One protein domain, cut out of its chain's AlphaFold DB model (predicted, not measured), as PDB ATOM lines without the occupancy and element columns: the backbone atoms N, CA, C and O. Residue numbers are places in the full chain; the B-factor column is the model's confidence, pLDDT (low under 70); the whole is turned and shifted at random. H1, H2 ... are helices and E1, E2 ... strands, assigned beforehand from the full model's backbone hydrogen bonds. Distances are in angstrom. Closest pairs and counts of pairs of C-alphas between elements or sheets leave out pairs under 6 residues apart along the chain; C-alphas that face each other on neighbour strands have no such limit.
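AT A GLANCE: This is residues 2 to 86 of the 423 residues of the protein "Protein-serine/threonine phosphatase" of Hepatospora eriocheir (UniProt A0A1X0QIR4). A small body, made of a three-stranded sheet and the long loop of residues 38 to 53, lies between two helical arms that stretch the model into a rod. Residues 2 to 27, which include H1, stick out at one end, and residues 76 to 86, most of them in H2, stick out at the other. The printed part has 85 residues, with two named helices and three named strands in the order H1, E1, E2, E3, H2; the sheet has the order E1, E3, E2, all antiparallel. The class is mixed, helices and strands, with 42 of the 85 residues, under half, in named elements. The whole is extended, with a radius of gyration of the C-alphas of 23.3 A and spans of 88 by 21 by 21 A.

HOW THE PARTS SIT: In the sheet, E3, residues 64 to 67, is the inner strand, and E1, residues 35 to 37, and E2, residues 54 to 56, are the edge strands. E1 and E3 are antiparallel at 144 degrees; N 36 and O 65 are within hydrogen-bond range at 2.8 A. E2 and E3 form a hairpin, antiparallel at 139 degrees, with N 66 and O 55 at 2.8 A. Residues 36 to 37 of E1 also pair briefly, antiparallel, with residues 40 to 41. H2, residues 68 to 84, is on the sheet, over E3 and E2, with a height over the sheet of 13.6 A. Its line rises 47 degrees out of the local plane, fitted to just 6 C-alphas of the sheet, and H2 stands up from the sheet. The closest C-alphas of E2 and H2 are those of Leu 54 and Gln 68, 5.3 A apart. H1, residues 11 to 25, is not on the sheet, and it is apart from E2, E3 and H2. In H1 and H2 every O i to N i+4 pair is within hydrogen-bond range.

IN THESE COORDINATES: E3 measures 10.6 A from first to last C-alpha, E1 7.0 A and E2 6.9 A. C-alpha 64, where E3 begins, is at (-42.608, 37.922, -21.178). H2 is 24.0 A long and ends with C-alpha 84 at (-46.210, 24.478, 2.351). H1 is 20.4 A long and begins with C-alpha 11 at (-35.262, 28.584, -65.032).

THE WHOLE: The two C-alphas farthest apart are those of Ser 2 and Lys 86, 88.3 A. Without the stretches that stand free, the body has 48 residues and spans 31 by 20 by 18 A. The printed part has no cut. The link from E1 to E2, 16 residues, is long, and the link from E3 to H2 is tight. The mean pLDDT of the printed part is 71.8; residues 2 to 30 and 48 to 52 are under 70.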
ATOM      1  N   SER A   2     -20.263  31.295 -79.457       42.50
ATOM      2  CA  SER A   2     -20.926  30.632 -78.336       42.50
ATOM      3  C   SER A   2     -22.397  31.075 -78.242       42.50
ATOM      4  O   SER A   2     -22.817  31.708 -77.274       42.50
ATOM      5  N   GLU A   3     -23.199  30.665 -79.229       40.25
ATOM      6  CA  GLU A   3     -24.648  30.454 -79.049       40.25
ATOM      7  C   GLU A   3     -24.954  29.346 -78.014       40.25
ATOM      8  O   GLU A   3     -26.098  29.158 -77.618       40.25
ATOM      9  N   GLU A   4     -23.920  28.690 -77.475       44.59
ATOM     10  CA  GLU A   4     -23.979  27.778 -76.326       44.59
ATOM     11  C   GLU A   4     -23.904  28.471 -74.950       44.59
ATOM     12  O   GLU A   4     -24.058  27.800 -73.939       44.59
ATOM     13  N   ILE A   5     -23.730  29.800 -74.861       43.59
ATOM     14  CA  ILE A   5     -23.684  30.510 -73.556       43.59
ATOM     15  C   ILE A   5     -25.011  31.219 -73.208       43.59
ATOM     16  O   ILE A   5     -25.218  31.651 -72.079       43.59
ATOM     17  N   LYS A   6     -25.986  31.279 -74.128       41.94
ATOM     18  CA  LYS A   6     -27.311  31.893 -73.874       41.94
ATOM     19  C   LYS A   6     -28.468  30.899 -73.753       41.94
ATOM     20  O   LYS A   6     -29.630  31.295 -73.809       41.94
ATOM     21  N   LYS A   7     -28.161  29.619 -73.542       44.84
ATOM     22  CA  LYS A   7     -29.152  28.550 -73.364       44.84
ATOM     23  C   LYS A   7     -28.898  27.704 -72.115       44.84
ATOM     24  O   LYS A   7     -29.120  26.507 -72.119       44.84
ATOM     25  N   ILE A   8     -28.475  28.347 -71.031       42.91
ATOM     26  CA  ILE A   8     -28.661  27.827 -69.669       42.91
ATOM     27  C   ILE A   8     -29.175  28.994 -68.820       42.91
ATOM     28  O   ILE A   8     -28.564  29.426 -67.851       42.91
ATOM     29  N   LYS A   9     -30.316  29.569 -69.223       44.75
ATOM     30  CA  LYS A   9     -31.225  30.114 -68.216       44.75
ATOM     31  C   LYS A   9     -31.814  28.886 -67.550       44.75
ATOM     32  O   LYS A   9     -32.735  28.275 -68.084       44.75
ATOM     33  N   ASN A  10     -31.190  28.494 -66.448       49.38
ATOM     34  CA  ASN A  10     -31.631  27.442 -65.550       49.38
ATOM     35  C   ASN A  10     -32.921  27.890 -64.841       49.38
ATOM     36  O   ASN A  10     -32.994  27.884 -63.622       49.38
ATOM     37  N   SER A  11     -33.955  28.266 -65.602       51.06
ATOM     38  CA  SER A  11     -35.262  28.584 -65.032       51.06
ATOM     39  C   SER A  11     -35.817  27.365 -64.310       51.06
ATOM     40  O   SER A  11     -36.467  27.517 -63.299       51.06
ATOM     41  N   SER A  12     -35.503  26.151 -64.770       52.59
ATOM     42  CA  SER A  12     -35.861  24.903 -64.095       52.59
ATOM     43  C   SER A  12     -35.068  24.625 -62.812       52.59
ATOM     44  O   SER A  12     -35.580  23.897 -61.975       52.59
ATOM     45  N   LEU A  13     -33.859  25.183 -62.643       51.62
ATOM     46  CA  LEU A  13     -33.067  25.038 -61.410       51.62
ATOM     47  C   LEU A  13     -33.391  26.155 -60.403       51.62
ATOM     48  O   LEU A  13     -33.433  25.908 -59.209       51.62
ATOM     49  N   GLU A  14     -33.657  27.374 -60.879       51.19
ATOM     50  CA  GLU A  14     -34.165  28.476 -60.048       51.19
ATOM     51  C   GLU A  14     -35.590  28.183 -59.566       51.19
ATOM     52  O   GLU A  14     -35.841  28.315 -58.377       51.19
ATOM     53  N   LEU A  15     -36.481  27.664 -60.427       52.19
ATOM     54  CA  LEU A  15     -37.799  27.176 -60.003       52.19
ATOM     55  C   LEU A  15     -37.698  25.974 -59.059       52.19
ATOM     56  O   LEU A  15     -38.536  25.864 -58.177       52.19
ATOM     57  N   SER A  16     -36.707  25.083 -59.207       59.62
ATOM     58  CA  SER A  16     -36.550  23.959 -58.272       59.62
ATOM     59  C   SER A  16     -35.989  24.399 -56.925       59.62
ATOM     60  O   SER A  16     -36.372  23.828 -55.918       59.62
ATOM     61  N   ILE A  17     -35.113  25.409 -56.894       59.47
ATOM     62  CA  ILE A  17     -34.593  25.995 -55.652       59.47
ATOM     63  C   ILE A  17     -35.670  26.847 -54.975       59.47
ATOM     64  O   ILE A  17     -35.821  26.749 -53.769       59.47
ATOM     65  N   GLU A  18     -36.446  27.640 -55.718       57.75
ATOM     66  CA  GLU A  18     -37.594  28.378 -55.172       57.75
ATOM     67  C   GLU A  18     -38.670  27.419 -54.657       57.75
ATOM     68  O   GLU A  18     -39.164  27.620 -53.558       57.75
ATOM     69  N   GLN A  19     -38.959  26.322 -55.366       57.56
ATOM     70  CA  GLN A  19     -39.876  25.278 -54.887       57.56
ATOM     71  C   GLN A  19     -39.302  24.460 -53.722       57.56
ATOM     72  O   GLN A  19     -40.062  24.055 -52.849       57.56
ATOM     73  N   GLU A  20     -37.988  24.220 -53.663       55.94
ATOM     74  CA  GLU A  20     -37.343  23.594 -52.501       55.94
ATOM     75  C   GLU A  20     -37.348  24.539 -51.294       55.94
ATOM     76  O   GLU A  20     -37.681  24.095 -50.201       55.94
ATOM     77  N   ILE A  21     -37.065  25.835 -51.474       56.88
ATOM     78  CA  ILE A  21     -37.149  26.871 -50.432       56.88
ATOM     79  C   ILE A  21     -38.596  27.021 -49.955       56.88
ATOM     80  O   ILE A  21     -38.832  26.979 -48.751       56.88
ATOM     81  N   ASP A  22     -39.566  27.108 -50.862       52.22
ATOM     82  CA  ASP A  22     -40.985  27.159 -50.511       52.22
ATOM     83  C   ASP A  22     -41.419  25.862 -49.813       52.22
ATOM     84  O   ASP A  22     -42.105  25.936 -48.802       52.22
ATOM     85  N   SER A  23     -40.926  24.680 -50.212       50.97
ATOM     86  CA  SER A  23     -41.194  23.421 -49.488       50.97
ATOM     87  C   SER A  23     -40.527  23.347 -48.103       50.97
ATOM     88  O   SER A  23     -41.047  22.691 -47.199       50.97
ATOM     89  N   ILE A  24     -39.399  24.046 -47.907       54.03
ATOM     90  CA  ILE A  24     -38.723  24.208 -46.609       54.03
ATOM     91  C   ILE A  24     -39.509  25.181 -45.707       54.03
ATOM     92  O   ILE A  24     -39.492  25.018 -44.488       54.03
ATOM     93  N   PHE A  25     -40.237  26.146 -46.285       51.94
ATOM     94  CA  PHE A  25     -41.073  27.120 -45.568       51.94
ATOM     95  C   PHE A  25     -42.571  26.746 -45.481       51.94
ATOM     96  O   PHE A  25     -43.294  27.332 -44.673       51.94
ATOM     97  N   GLU A  26     -43.050  25.757 -46.241       45.81
ATOM     98  CA  GLU A  26     -44.442  25.261 -46.222       45.81
ATOM     99  C   GLU A  26     -44.731  24.275 -45.081       45.81
ATOM    100  O   GLU A  26     -45.888  23.962 -44.788       45.81
ATOM    101  N   GLY A  27     -43.705  23.837 -44.356       47.66
ATOM    102  CA  GLY A  27     -43.895  23.297 -43.020       47.66
ATOM    103  C   GLY A  27     -44.102  24.449 -42.049       47.66
ATOM    104  O   GLY A  27     -43.132  24.906 -41.455       47.66
ATOM    105  N   SER A  28     -45.338  24.925 -41.849       56.09
ATOM    106  CA  SER A  28     -45.624  25.815 -40.718       56.09
ATOM    107  C   SER A  28     -45.257  25.063 -39.436       56.09
ATOM    108  O   SER A  28     -46.041  24.240 -38.956       56.09
ATOM    109  N   VAL A  29     -44.048  25.271 -38.912       57.34
ATOM    110  CA  VAL A  29     -43.620  24.665 -37.656       57.34
ATOM    111  C   VAL A  29     -44.518  25.268 -36.588       57.34
ATOM    112  O   VAL A  29     -44.346  26.412 -36.168       57.34
ATOM    113  N   ILE A  30     -45.539  24.512 -36.185       68.06
ATOM    114  CA  ILE A  30     -46.397  24.891 -35.072       68.06
ATOM    115  C   ILE A  30     -45.522  24.774 -33.833       68.06
ATOM    116  O   ILE A  30     -45.325  23.693 -33.288       68.06
ATOM    117  N   CYS A  31     -44.948  25.897 -33.418       73.88
ATOM    118  CA  CYS A  31     -44.204  25.946 -32.179       73.88
ATOM    119  C   CYS A  31     -45.179  25.837 -30.995       73.88
ATOM    120  O   CYS A  31     -46.012  26.717 -30.770       73.88
ATOM    121  N   ASP A  32     -45.020  24.780 -30.206       75.38
ATOM    122  CA  ASP A  32     -45.813  24.439 -29.020       75.38
ATOM    123  C   ASP A  32     -45.123  24.796 -27.689       75.38
ATOM    124  O   ASP A  32     -45.750  24.728 -26.634       75.38
ATOM    125  N   HIS A  33     -43.863  25.244 -27.723       83.06
ATOM    126  CA  HIS A  33     -43.126  25.711 -26.543       83.06
ATOM    127  C   HIS A  33     -43.917  26.746 -25.738       83.06
ATOM    128  O   HIS A  33     -44.692  27.508 -26.305       83.06
ATOM    129  N   SER A  34     -43.682  26.862 -24.433       84.00
ATOM    130  CA  SER A  34     -44.536  27.688 -23.565       84.00
ATOM    131  C   SER A  34     -44.151  29.170 -23.501       84.00
ATOM    132  O   SER A  34     -45.030  30.003 -23.307       84.00
ATOM    133  N   LEU A  35     -42.868  29.521 -23.662       85.19
ATOM    134  CA  LEU A  35     -42.352  30.877 -23.420       85.19
ATOM    135  C   LEU A  35     -42.372  31.764 -24.674       85.19
ATOM    136  O   LEU A  35     -41.942  31.364 -25.762       85.19
ATOM    137  N   ARG A  36     -42.861  32.994 -24.510       84.19
ATOM    138  CA  ARG A  36     -42.973  34.022 -25.552       84.19
ATOM    139  C   ARG A  36     -42.291  35.309 -25.110       84.19
ATOM    140  O   ARG A  36     -42.469  35.746 -23.973       84.19
ATOM    141  N   ILE A  37     -41.570  35.936 -26.033       83.25
ATOM    142  CA  ILE A  37     -40.979  37.265 -25.855       83.25
ATOM    143  C   ILE A  37     -41.315  38.094 -27.091       83.25
ATOM    144  O   ILE A  37     -40.860  37.788 -28.190       83.25
ATOM    145  N   GLY A  38     -42.143  39.130 -26.929       74.75
ATOM    146  CA  GLY A  38     -42.439  40.079 -28.013       74.75
ATOM    147  C   GLY A  38     -43.036  39.446 -29.281       74.75
ATOM    148  O   GLY A  38     -42.730  39.889 -30.381       74.75
ATOM    149  N   GLY A  39     -43.854  38.396 -29.136       76.00
ATOM    150  CA  GLY A  39     -44.474  37.675 -30.262       76.00
ATOM    151  C   GLY A  39     -43.614  36.563 -30.881       76.00
ATOM    152  O   GLY A  39     -44.072  35.875 -31.793       76.00
ATOM    153  N   LEU A  40     -42.399  36.349 -30.369       84.12
ATOM    154  CA  LEU A  40     -41.514  35.255 -30.772       84.12
ATOM    155  C   LEU A  40     -41.473  34.166 -29.700       84.12
ATOM    156  O   LEU A  40     -41.589  34.443 -28.502       84.12
ATOM    157  N   CYS A  41     -41.270  32.920 -30.117       84.25
ATOM    158  CA  CYS A  41     -40.905  31.851 -29.200       84.25
ATOM    159  C   CYS A  41     -39.503  32.086 -28.633       84.25
ATOM    160  O   CYS A  41     -38.538  32.201 -29.384       84.25
ATOM    161  N   ALA A  42     -39.365  32.081 -27.306       85.44
ATOM    162  CA  ALA A  42     -38.058  32.247 -26.670       85.44
ATOM    163  C   ALA A  42     -37.135  31.022 -26.831       85.44
ATOM    164  O   ALA A  42     -35.927  31.144 -26.656       85.44
ATOM    165  N   ASN A  43     -37.696  29.849 -27.148       84.88
ATOM    166  CA  ASN A  43     -36.944  28.602 -27.299       84.88
ATOM    167  C   ASN A  43     -36.429  28.387 -28.725       84.88
ATOM    168  O   ASN A  43     -35.284  27.980 -28.893       84.88
ATOM    169  N   CYS A  44     -37.258  28.637 -29.743       86.06
ATOM    170  CA  CYS A  44     -36.906  28.355 -31.140       86.06
ATOM    171  C   CYS A  44     -36.845  29.594 -32.043       86.06
ATOM    172  O   CYS A  44     -36.465  29.467 -33.200       86.06
ATOM    173  N   GLY A  45     -37.212  30.781 -31.548       82.50
ATOM    174  CA  GLY A  45     -37.192  32.026 -32.325       82.50
ATOM    175  C   GLY A  45     -38.345  32.190 -33.320       82.50
ATOM    176  O   GLY A  45     -38.471  33.257 -33.914       82.50
ATOM    177  N   GLU A  46     -39.203  31.176 -33.473       81.75
ATOM    178  CA  GLU A  46     -40.296  31.190 -34.446       81.75
ATOM    179  C   GLU A  46     -41.342  32.266 -34.127       81.75
ATOM    180  O   GLU A  46     -41.689  32.499 -32.959       81.75
ATOM    181  N   SER A  47     -41.872  32.908 -35.172       77.25
ATOM    182  CA  SER A  47     -42.949  33.888 -35.032       77.25
ATOM    183  C   SER A  47     -44.282  33.169 -34.891       77.25
ATOM    184  O   SER A  47     -44.776  32.537 -35.823       77.25
ATOM    185  N   ILE A  48     -44.905  33.282 -33.720       69.62
ATOM    186  CA  ILE A  48     -46.165  32.591 -33.450       69.62
ATOM    187  C   ILE A  48     -47.301  33.586 -33.625       69.62
ATOM    188  O   ILE A  48     -47.516  34.460 -32.791       69.62
ATOM    189  N   ARG A  49     -48.027  33.436 -34.734       61.94
ATOM    190  CA  ARG A  49     -49.171  34.287 -35.101       61.94
ATOM    191  C   ARG A  49     -50.517  33.789 -34.557       61.94
ATOM    192  O   ARG A  49     -51.527  34.433 -34.804       61.94
ATOM    193  N   ASN A  50     -50.547  32.654 -33.854       62.69
ATOM    194  CA  ASN A  50     -51.792  32.055 -33.363       62.69
ATOM    195  C   ASN A  50     -52.326  32.744 -32.098       62.69
ATOM    196  O   ASN A  50     -51.566  33.003 -31.164       62.69
ATOM    197  N   ASP A  51     -53.654  32.915 -32.046       57.00
ATOM    198  CA  ASP A  51     -54.467  33.447 -30.934       57.00
ATOM    199  C   ASP A  51     -54.504  32.513 -29.702       57.00
ATOM    200  O   ASP A  51     -55.560  32.172 -29.156       57.00
ATOM    201  N   GLN A  52     -53.347  32.045 -29.238       63.84
ATOM    202  CA  GLN A  52     -53.270  31.344 -27.961       63.84
ATOM    203  C   GLN A  52     -53.516  32.337 -26.821       63.84
ATOM    204  O   GLN A  52     -52.982  33.445 -26.809       63.84
ATOM    205  N   LYS A  53     -54.312  31.936 -25.823       72.25
ATOM    206  CA  LYS A  53     -54.430  32.705 -24.579       72.25
ATOM    207  C   LYS A  53     -53.077  32.687 -23.872       72.25
ATOM    208  O   LYS A  53     -52.580  31.619 -23.510       72.25
ATOM    209  N   LEU A  54     -52.501  33.871 -23.694       79.81
ATOM    210  CA  LEU A  54     -51.222  34.070 -23.028       79.81
ATOM    211  C   LEU A  54     -51.421  34.706 -21.649       79.81
ATOM    212  O   LEU A  54     -52.324  35.521 -21.453       79.81
ATOM    213  N   ALA A  55     -50.543  34.358 -20.713       78.56
ATOM    214  CA  ALA A  55     -50.485  34.935 -19.377       78.56
ATOM    215  C   ALA A  55     -49.118  35.585 -19.138       78.56
ATOM    216  O   ALA A  55     -48.087  35.063 -19.557       78.56
ATOM    217  N   THR A  56     -49.097  36.724 -18.447       79.00
ATOM    218  CA  THR A  56     -47.850  37.382 -18.041       79.00
ATOM    219  C   THR A  56     -47.123  36.539 -17.006       79.00
ATOM    220  O   THR A  56     -47.713  36.201 -15.980       79.00
ATOM    221  N   PHE A  57     -45.846  36.256 -17.242       77.50
ATOM    222  CA  PHE A  57     -45.022  35.518 -16.284       77.50
ATOM    223  C   PHE A  57     -44.245  36.437 -15.352       77.50
ATOM    224  O   PHE A  57     -44.141  36.173 -14.158       77.50
ATOM    225  N   ASP A  58     -43.716  37.534 -15.891       79.06
ATOM    226  CA  ASP A  58     -42.882  38.448 -15.125       79.06
ATOM    227  C   ASP A  58     -43.691  39.630 -14.579       79.06
ATOM    228  O   ASP A  58     -44.517  40.234 -15.266       79.06
ATOM    229  N   HIS A  59     -43.435  39.998 -13.325       80.69
ATOM    230  CA  HIS A  59     -44.005  41.185 -12.687       80.69
ATOM    231  C   HIS A  59     -43.347  42.485 -13.172       80.69
ATOM    232  O   HIS A  59     -43.876  43.570 -12.925       80.69
ATOM    233  N   THR A  60     -42.189  42.390 -13.836       81.06
ATOM    234  CA  THR A  60     -41.409  43.546 -14.307       81.06
ATOM    235  C   THR A  60     -41.416  43.757 -15.813       81.06
ATOM    236  O   THR A  60     -40.830  44.729 -16.286       81.06
ATOM    237  N   ASN A  61     -42.103  42.898 -16.565       80.38
ATOM    238  CA  ASN A  61     -42.130  42.973 -18.015       80.38
ATOM    239  C   ASN A  61     -43.419  42.366 -18.583       80.38
ATOM    240  O   ASN A  61     -43.731  41.202 -18.339       80.38
ATOM    241  N   ASP A  62     -44.143  43.149 -19.382       81.62
ATOM    242  CA  ASP A  62     -45.373  42.713 -20.056       81.62
ATOM    243  C   ASP A  62     -45.102  41.888 -21.326       81.62
ATOM    244  O   ASP A  62     -46.000  41.226 -21.837       81.62
ATOM    245  N   ALA A  63     -43.871  41.904 -21.844       80.81
ATOM    246  CA  ALA A  63     -43.494  41.186 -23.058       80.81
ATOM    247  C   ALA A  63     -43.138  39.712 -22.813       80.81
ATOM    248  O   ALA A  63     -43.028  38.966 -23.786       80.81
ATOM    249  N   ILE A  64     -42.937  39.303 -21.552       82.56
ATOM    250  CA  ILE A  64     -42.608  37.922 -21.178       82.56
ATOM    251  C   ILE A  64     -43.904  37.190 -20.842       82.56
ATOM    252  O   ILE A  64     -44.492  37.371 -19.768       82.56
ATOM    253  N   LEU A  65     -44.344  36.355 -21.777       84.56
ATOM    254  CA  LEU A  65     -45.624  35.667 -21.702       84.56
ATOM    255  C   LEU A  65     -45.439  34.151 -21.741       84.56
ATOM    256  O   LEU A  65     -44.504  33.634 -22.350       84.56
ATOM    257  N   LEU A  66     -46.367  33.443 -21.116       83.50
ATOM    258  CA  LEU A  66     -46.477  31.993 -21.162       83.50
ATOM    259  C   LEU A  66     -47.792  31.583 -21.808       83.50
ATOM    260  O   LEU A  66     -48.779  32.321 -21.743       83.50
ATOM    261  N   THR A  67     -47.834  30.378 -22.368       85.19
ATOM    262  CA  THR A  67     -49.110  29.715 -22.649       85.19
ATOM    263  C   THR A  67     -49.917  29.580 -21.358       85.19
ATOM    264  O   THR A  67     -49.360  29.358 -20.281       85.19
ATOM    265  N   GLN A  68     -51.240  29.730 -21.459       84.31
ATOM    266  CA  GLN A  68     -52.133  29.668 -20.299       84.31
ATOM    267  C   GLN A  68     -51.951  28.377 -19.484       84.31
ATOM    268  O   GLN A  68     -51.862  28.446 -18.264       84.31
ATOM    269  N   GLU A  69     -51.858  27.227 -20.154       85.62
ATOM    270  CA  GLU A  69     -51.672  25.916 -19.520       85.62
ATOM    271  C   GLU A  69     -50.393  25.872 -18.673       85.62
ATOM    272  O   GLU A  69     -50.437  25.588 -17.479       85.62
ATOM    273  N   PHE A  70     -49.257  26.270 -19.250       86.50
ATOM    274  CA  PHE A  70     -47.988  26.276 -18.527       86.50
ATOM    275  C   PHE A  70     -47.977  27.307 -17.387       86.50
ATOM    276  O   PHE A  70     -47.444  27.053 -16.308       86.50
ATOM    277  N   ALA A  71     -48.615  28.465 -17.582       87.12
ATOM    278  CA  ALA A  71     -48.774  29.463 -16.527       87.12
ATOM    279  C   ALA A  71     -49.628  28.955 -15.351       87.12
ATOM    280  O   ALA A  71     -49.379  29.337 -14.205       87.12
ATOM    281  N   GLU A  72     -50.634  28.117 -15.614       89.38
ATOM    282  CA  GLU A  72     -51.447  27.441 -14.597       89.38
ATOM    283  C   GLU A  72     -50.640  26.426 -13.798       89.38
ATOM    284  O   GLU A  72     -50.673  26.463 -12.564       89.38
ATOM    285  N   GLU A  73     -49.850  25.594 -14.473       89.81
ATOM    286  CA  GLU A  73     -48.965  24.635 -13.810       89.81
ATOM    287  C   GLU A  73     -47.923  25.324 -12.919       89.81
ATOM    288  O   GLU A  73     -47.793  24.982 -11.740       89.81
ATOM    289  N   GLU A  74     -47.214  26.327 -13.444       88.88
ATOM    290  CA  GLU A  74     -46.189  27.058 -12.690       88.88
ATOM    291  C   GLU A  74     -46.792  27.854 -11.528       88.88
ATOM    292  O   GLU A  74     -46.297  27.794 -10.400       88.88
ATOM    293  N   SER A  75     -47.922  28.531 -11.754       90.25
ATOM    294  CA  SER A  75     -48.642  29.229 -10.682       90.25
ATOM    295  C   SER A  75     -49.080  28.274  -9.577       90.25
ATOM    296  O   SER A  75     -49.003  28.625  -8.400       90.25
ATOM    297  N   PHE A  76     -49.527  27.064  -9.923       90.44
ATOM    298  CA  PHE A  76     -49.927  26.067  -8.937       90.44
ATOM    299  C   PHE A  76     -48.737  25.534  -8.134       90.44
ATOM    300  O   PHE A  76     -48.848  25.397  -6.912       90.44
ATOM    301  N   LYS A  77     -47.586  25.288  -8.772       91.12
ATOM    302  CA  LYS A  77     -46.343  24.906  -8.077       91.12
ATOM    303  C   LYS A  77     -45.912  25.984  -7.080       91.12
ATOM    304  O   LYS A  77     -45.731  25.673  -5.902       91.12
ATOM    305  N   LEU A  78     -45.844  27.242  -7.518       90.44
ATOM    306  CA  LEU A  78     -45.484  28.379  -6.662       90.44
ATOM    307  C   LEU A  78     -46.482  28.563  -5.511       90.44
ATOM    308  O   LEU A  78     -46.090  28.716  -4.354       90.44
ATOM    309  N   ALA A  79     -47.783  28.486  -5.797       90.88
ATOM    310  CA  ALA A  79     -48.807  28.613  -4.769       90.88
ATOM    311  C   ALA A  79     -48.718  27.483  -3.726       90.88
ATOM    312  O   ALA A  79     -48.896  27.745  -2.532       90.88
ATOM    313  N   ASN A  80     -48.394  26.252  -4.146       91.00
ATOM    314  CA  ASN A  80     -48.142  25.131  -3.238       91.00
ATOM    315  C   ASN A  80     -46.892  25.338  -2.384       91.00
ATOM    316  O   ASN A  80     -46.933  25.050  -1.191       91.00
ATOM    317  N   GLU A  81     -45.798  25.852  -2.945       92.75
ATOM    318  CA  GLU A  81     -44.589  26.161  -2.177       92.75
ATOM    319  C   GLU A  81     -44.878  27.201  -1.083       92.75
ATOM    320  O   GLU A  81     -44.558  26.994   0.092       92.75
ATOM    321  N   VAL A  82     -45.568  28.286  -1.447       93.25
ATOM    322  CA  VAL A  82     -46.017  29.321  -0.504       93.25
ATOM    323  C   VAL A  82     -46.899  28.709   0.593       93.25
ATOM    324  O   VAL A  82     -46.672  28.960   1.781       93.25
ATOM    325  N   HIS A  83     -47.854  27.848   0.223       92.25
ATOM    326  CA  HIS A  83     -48.737  27.153   1.169       92.25
ATOM    327  C   HIS A  83     -47.983  26.200   2.109       92.25
ATOM    328  O   HIS A  83     -48.235  26.197   3.316       92.25
ATOM    329  N   ASN A  84     -47.030  25.426   1.587       92.19
ATOM    330  CA  ASN A  84     -46.210  24.478   2.351       92.19
ATOM    331  C   ASN A  84     -45.324  25.191   3.375       92.19
ATOM    332  O   ASN A  84     -45.194  24.731   4.510       92.19
ATOM    333  N   ASN A  85     -44.835  26.382   3.030       94.25
ATOM    334  CA  ASN A  85     -44.152  27.294   3.948       94.25
ATOM    335  C   ASN A  85     -45.095  27.965   4.968       94.25
ATOM    336  O   ASN A  85     -44.686  28.877   5.690       94.25
ATOM    337  N   LYS A  86     -46.362  27.528   5.038       94.19
ATOM    338  CA  LYS A  86     -47.430  28.093   5.873       94.19
ATOM    339  C   LYS A  86     -47.621  29.588   5.631       94.19
ATOM    340  O   LYS A  86     -47.891  30.345   6.568       94.19
TER     341      LYS A  86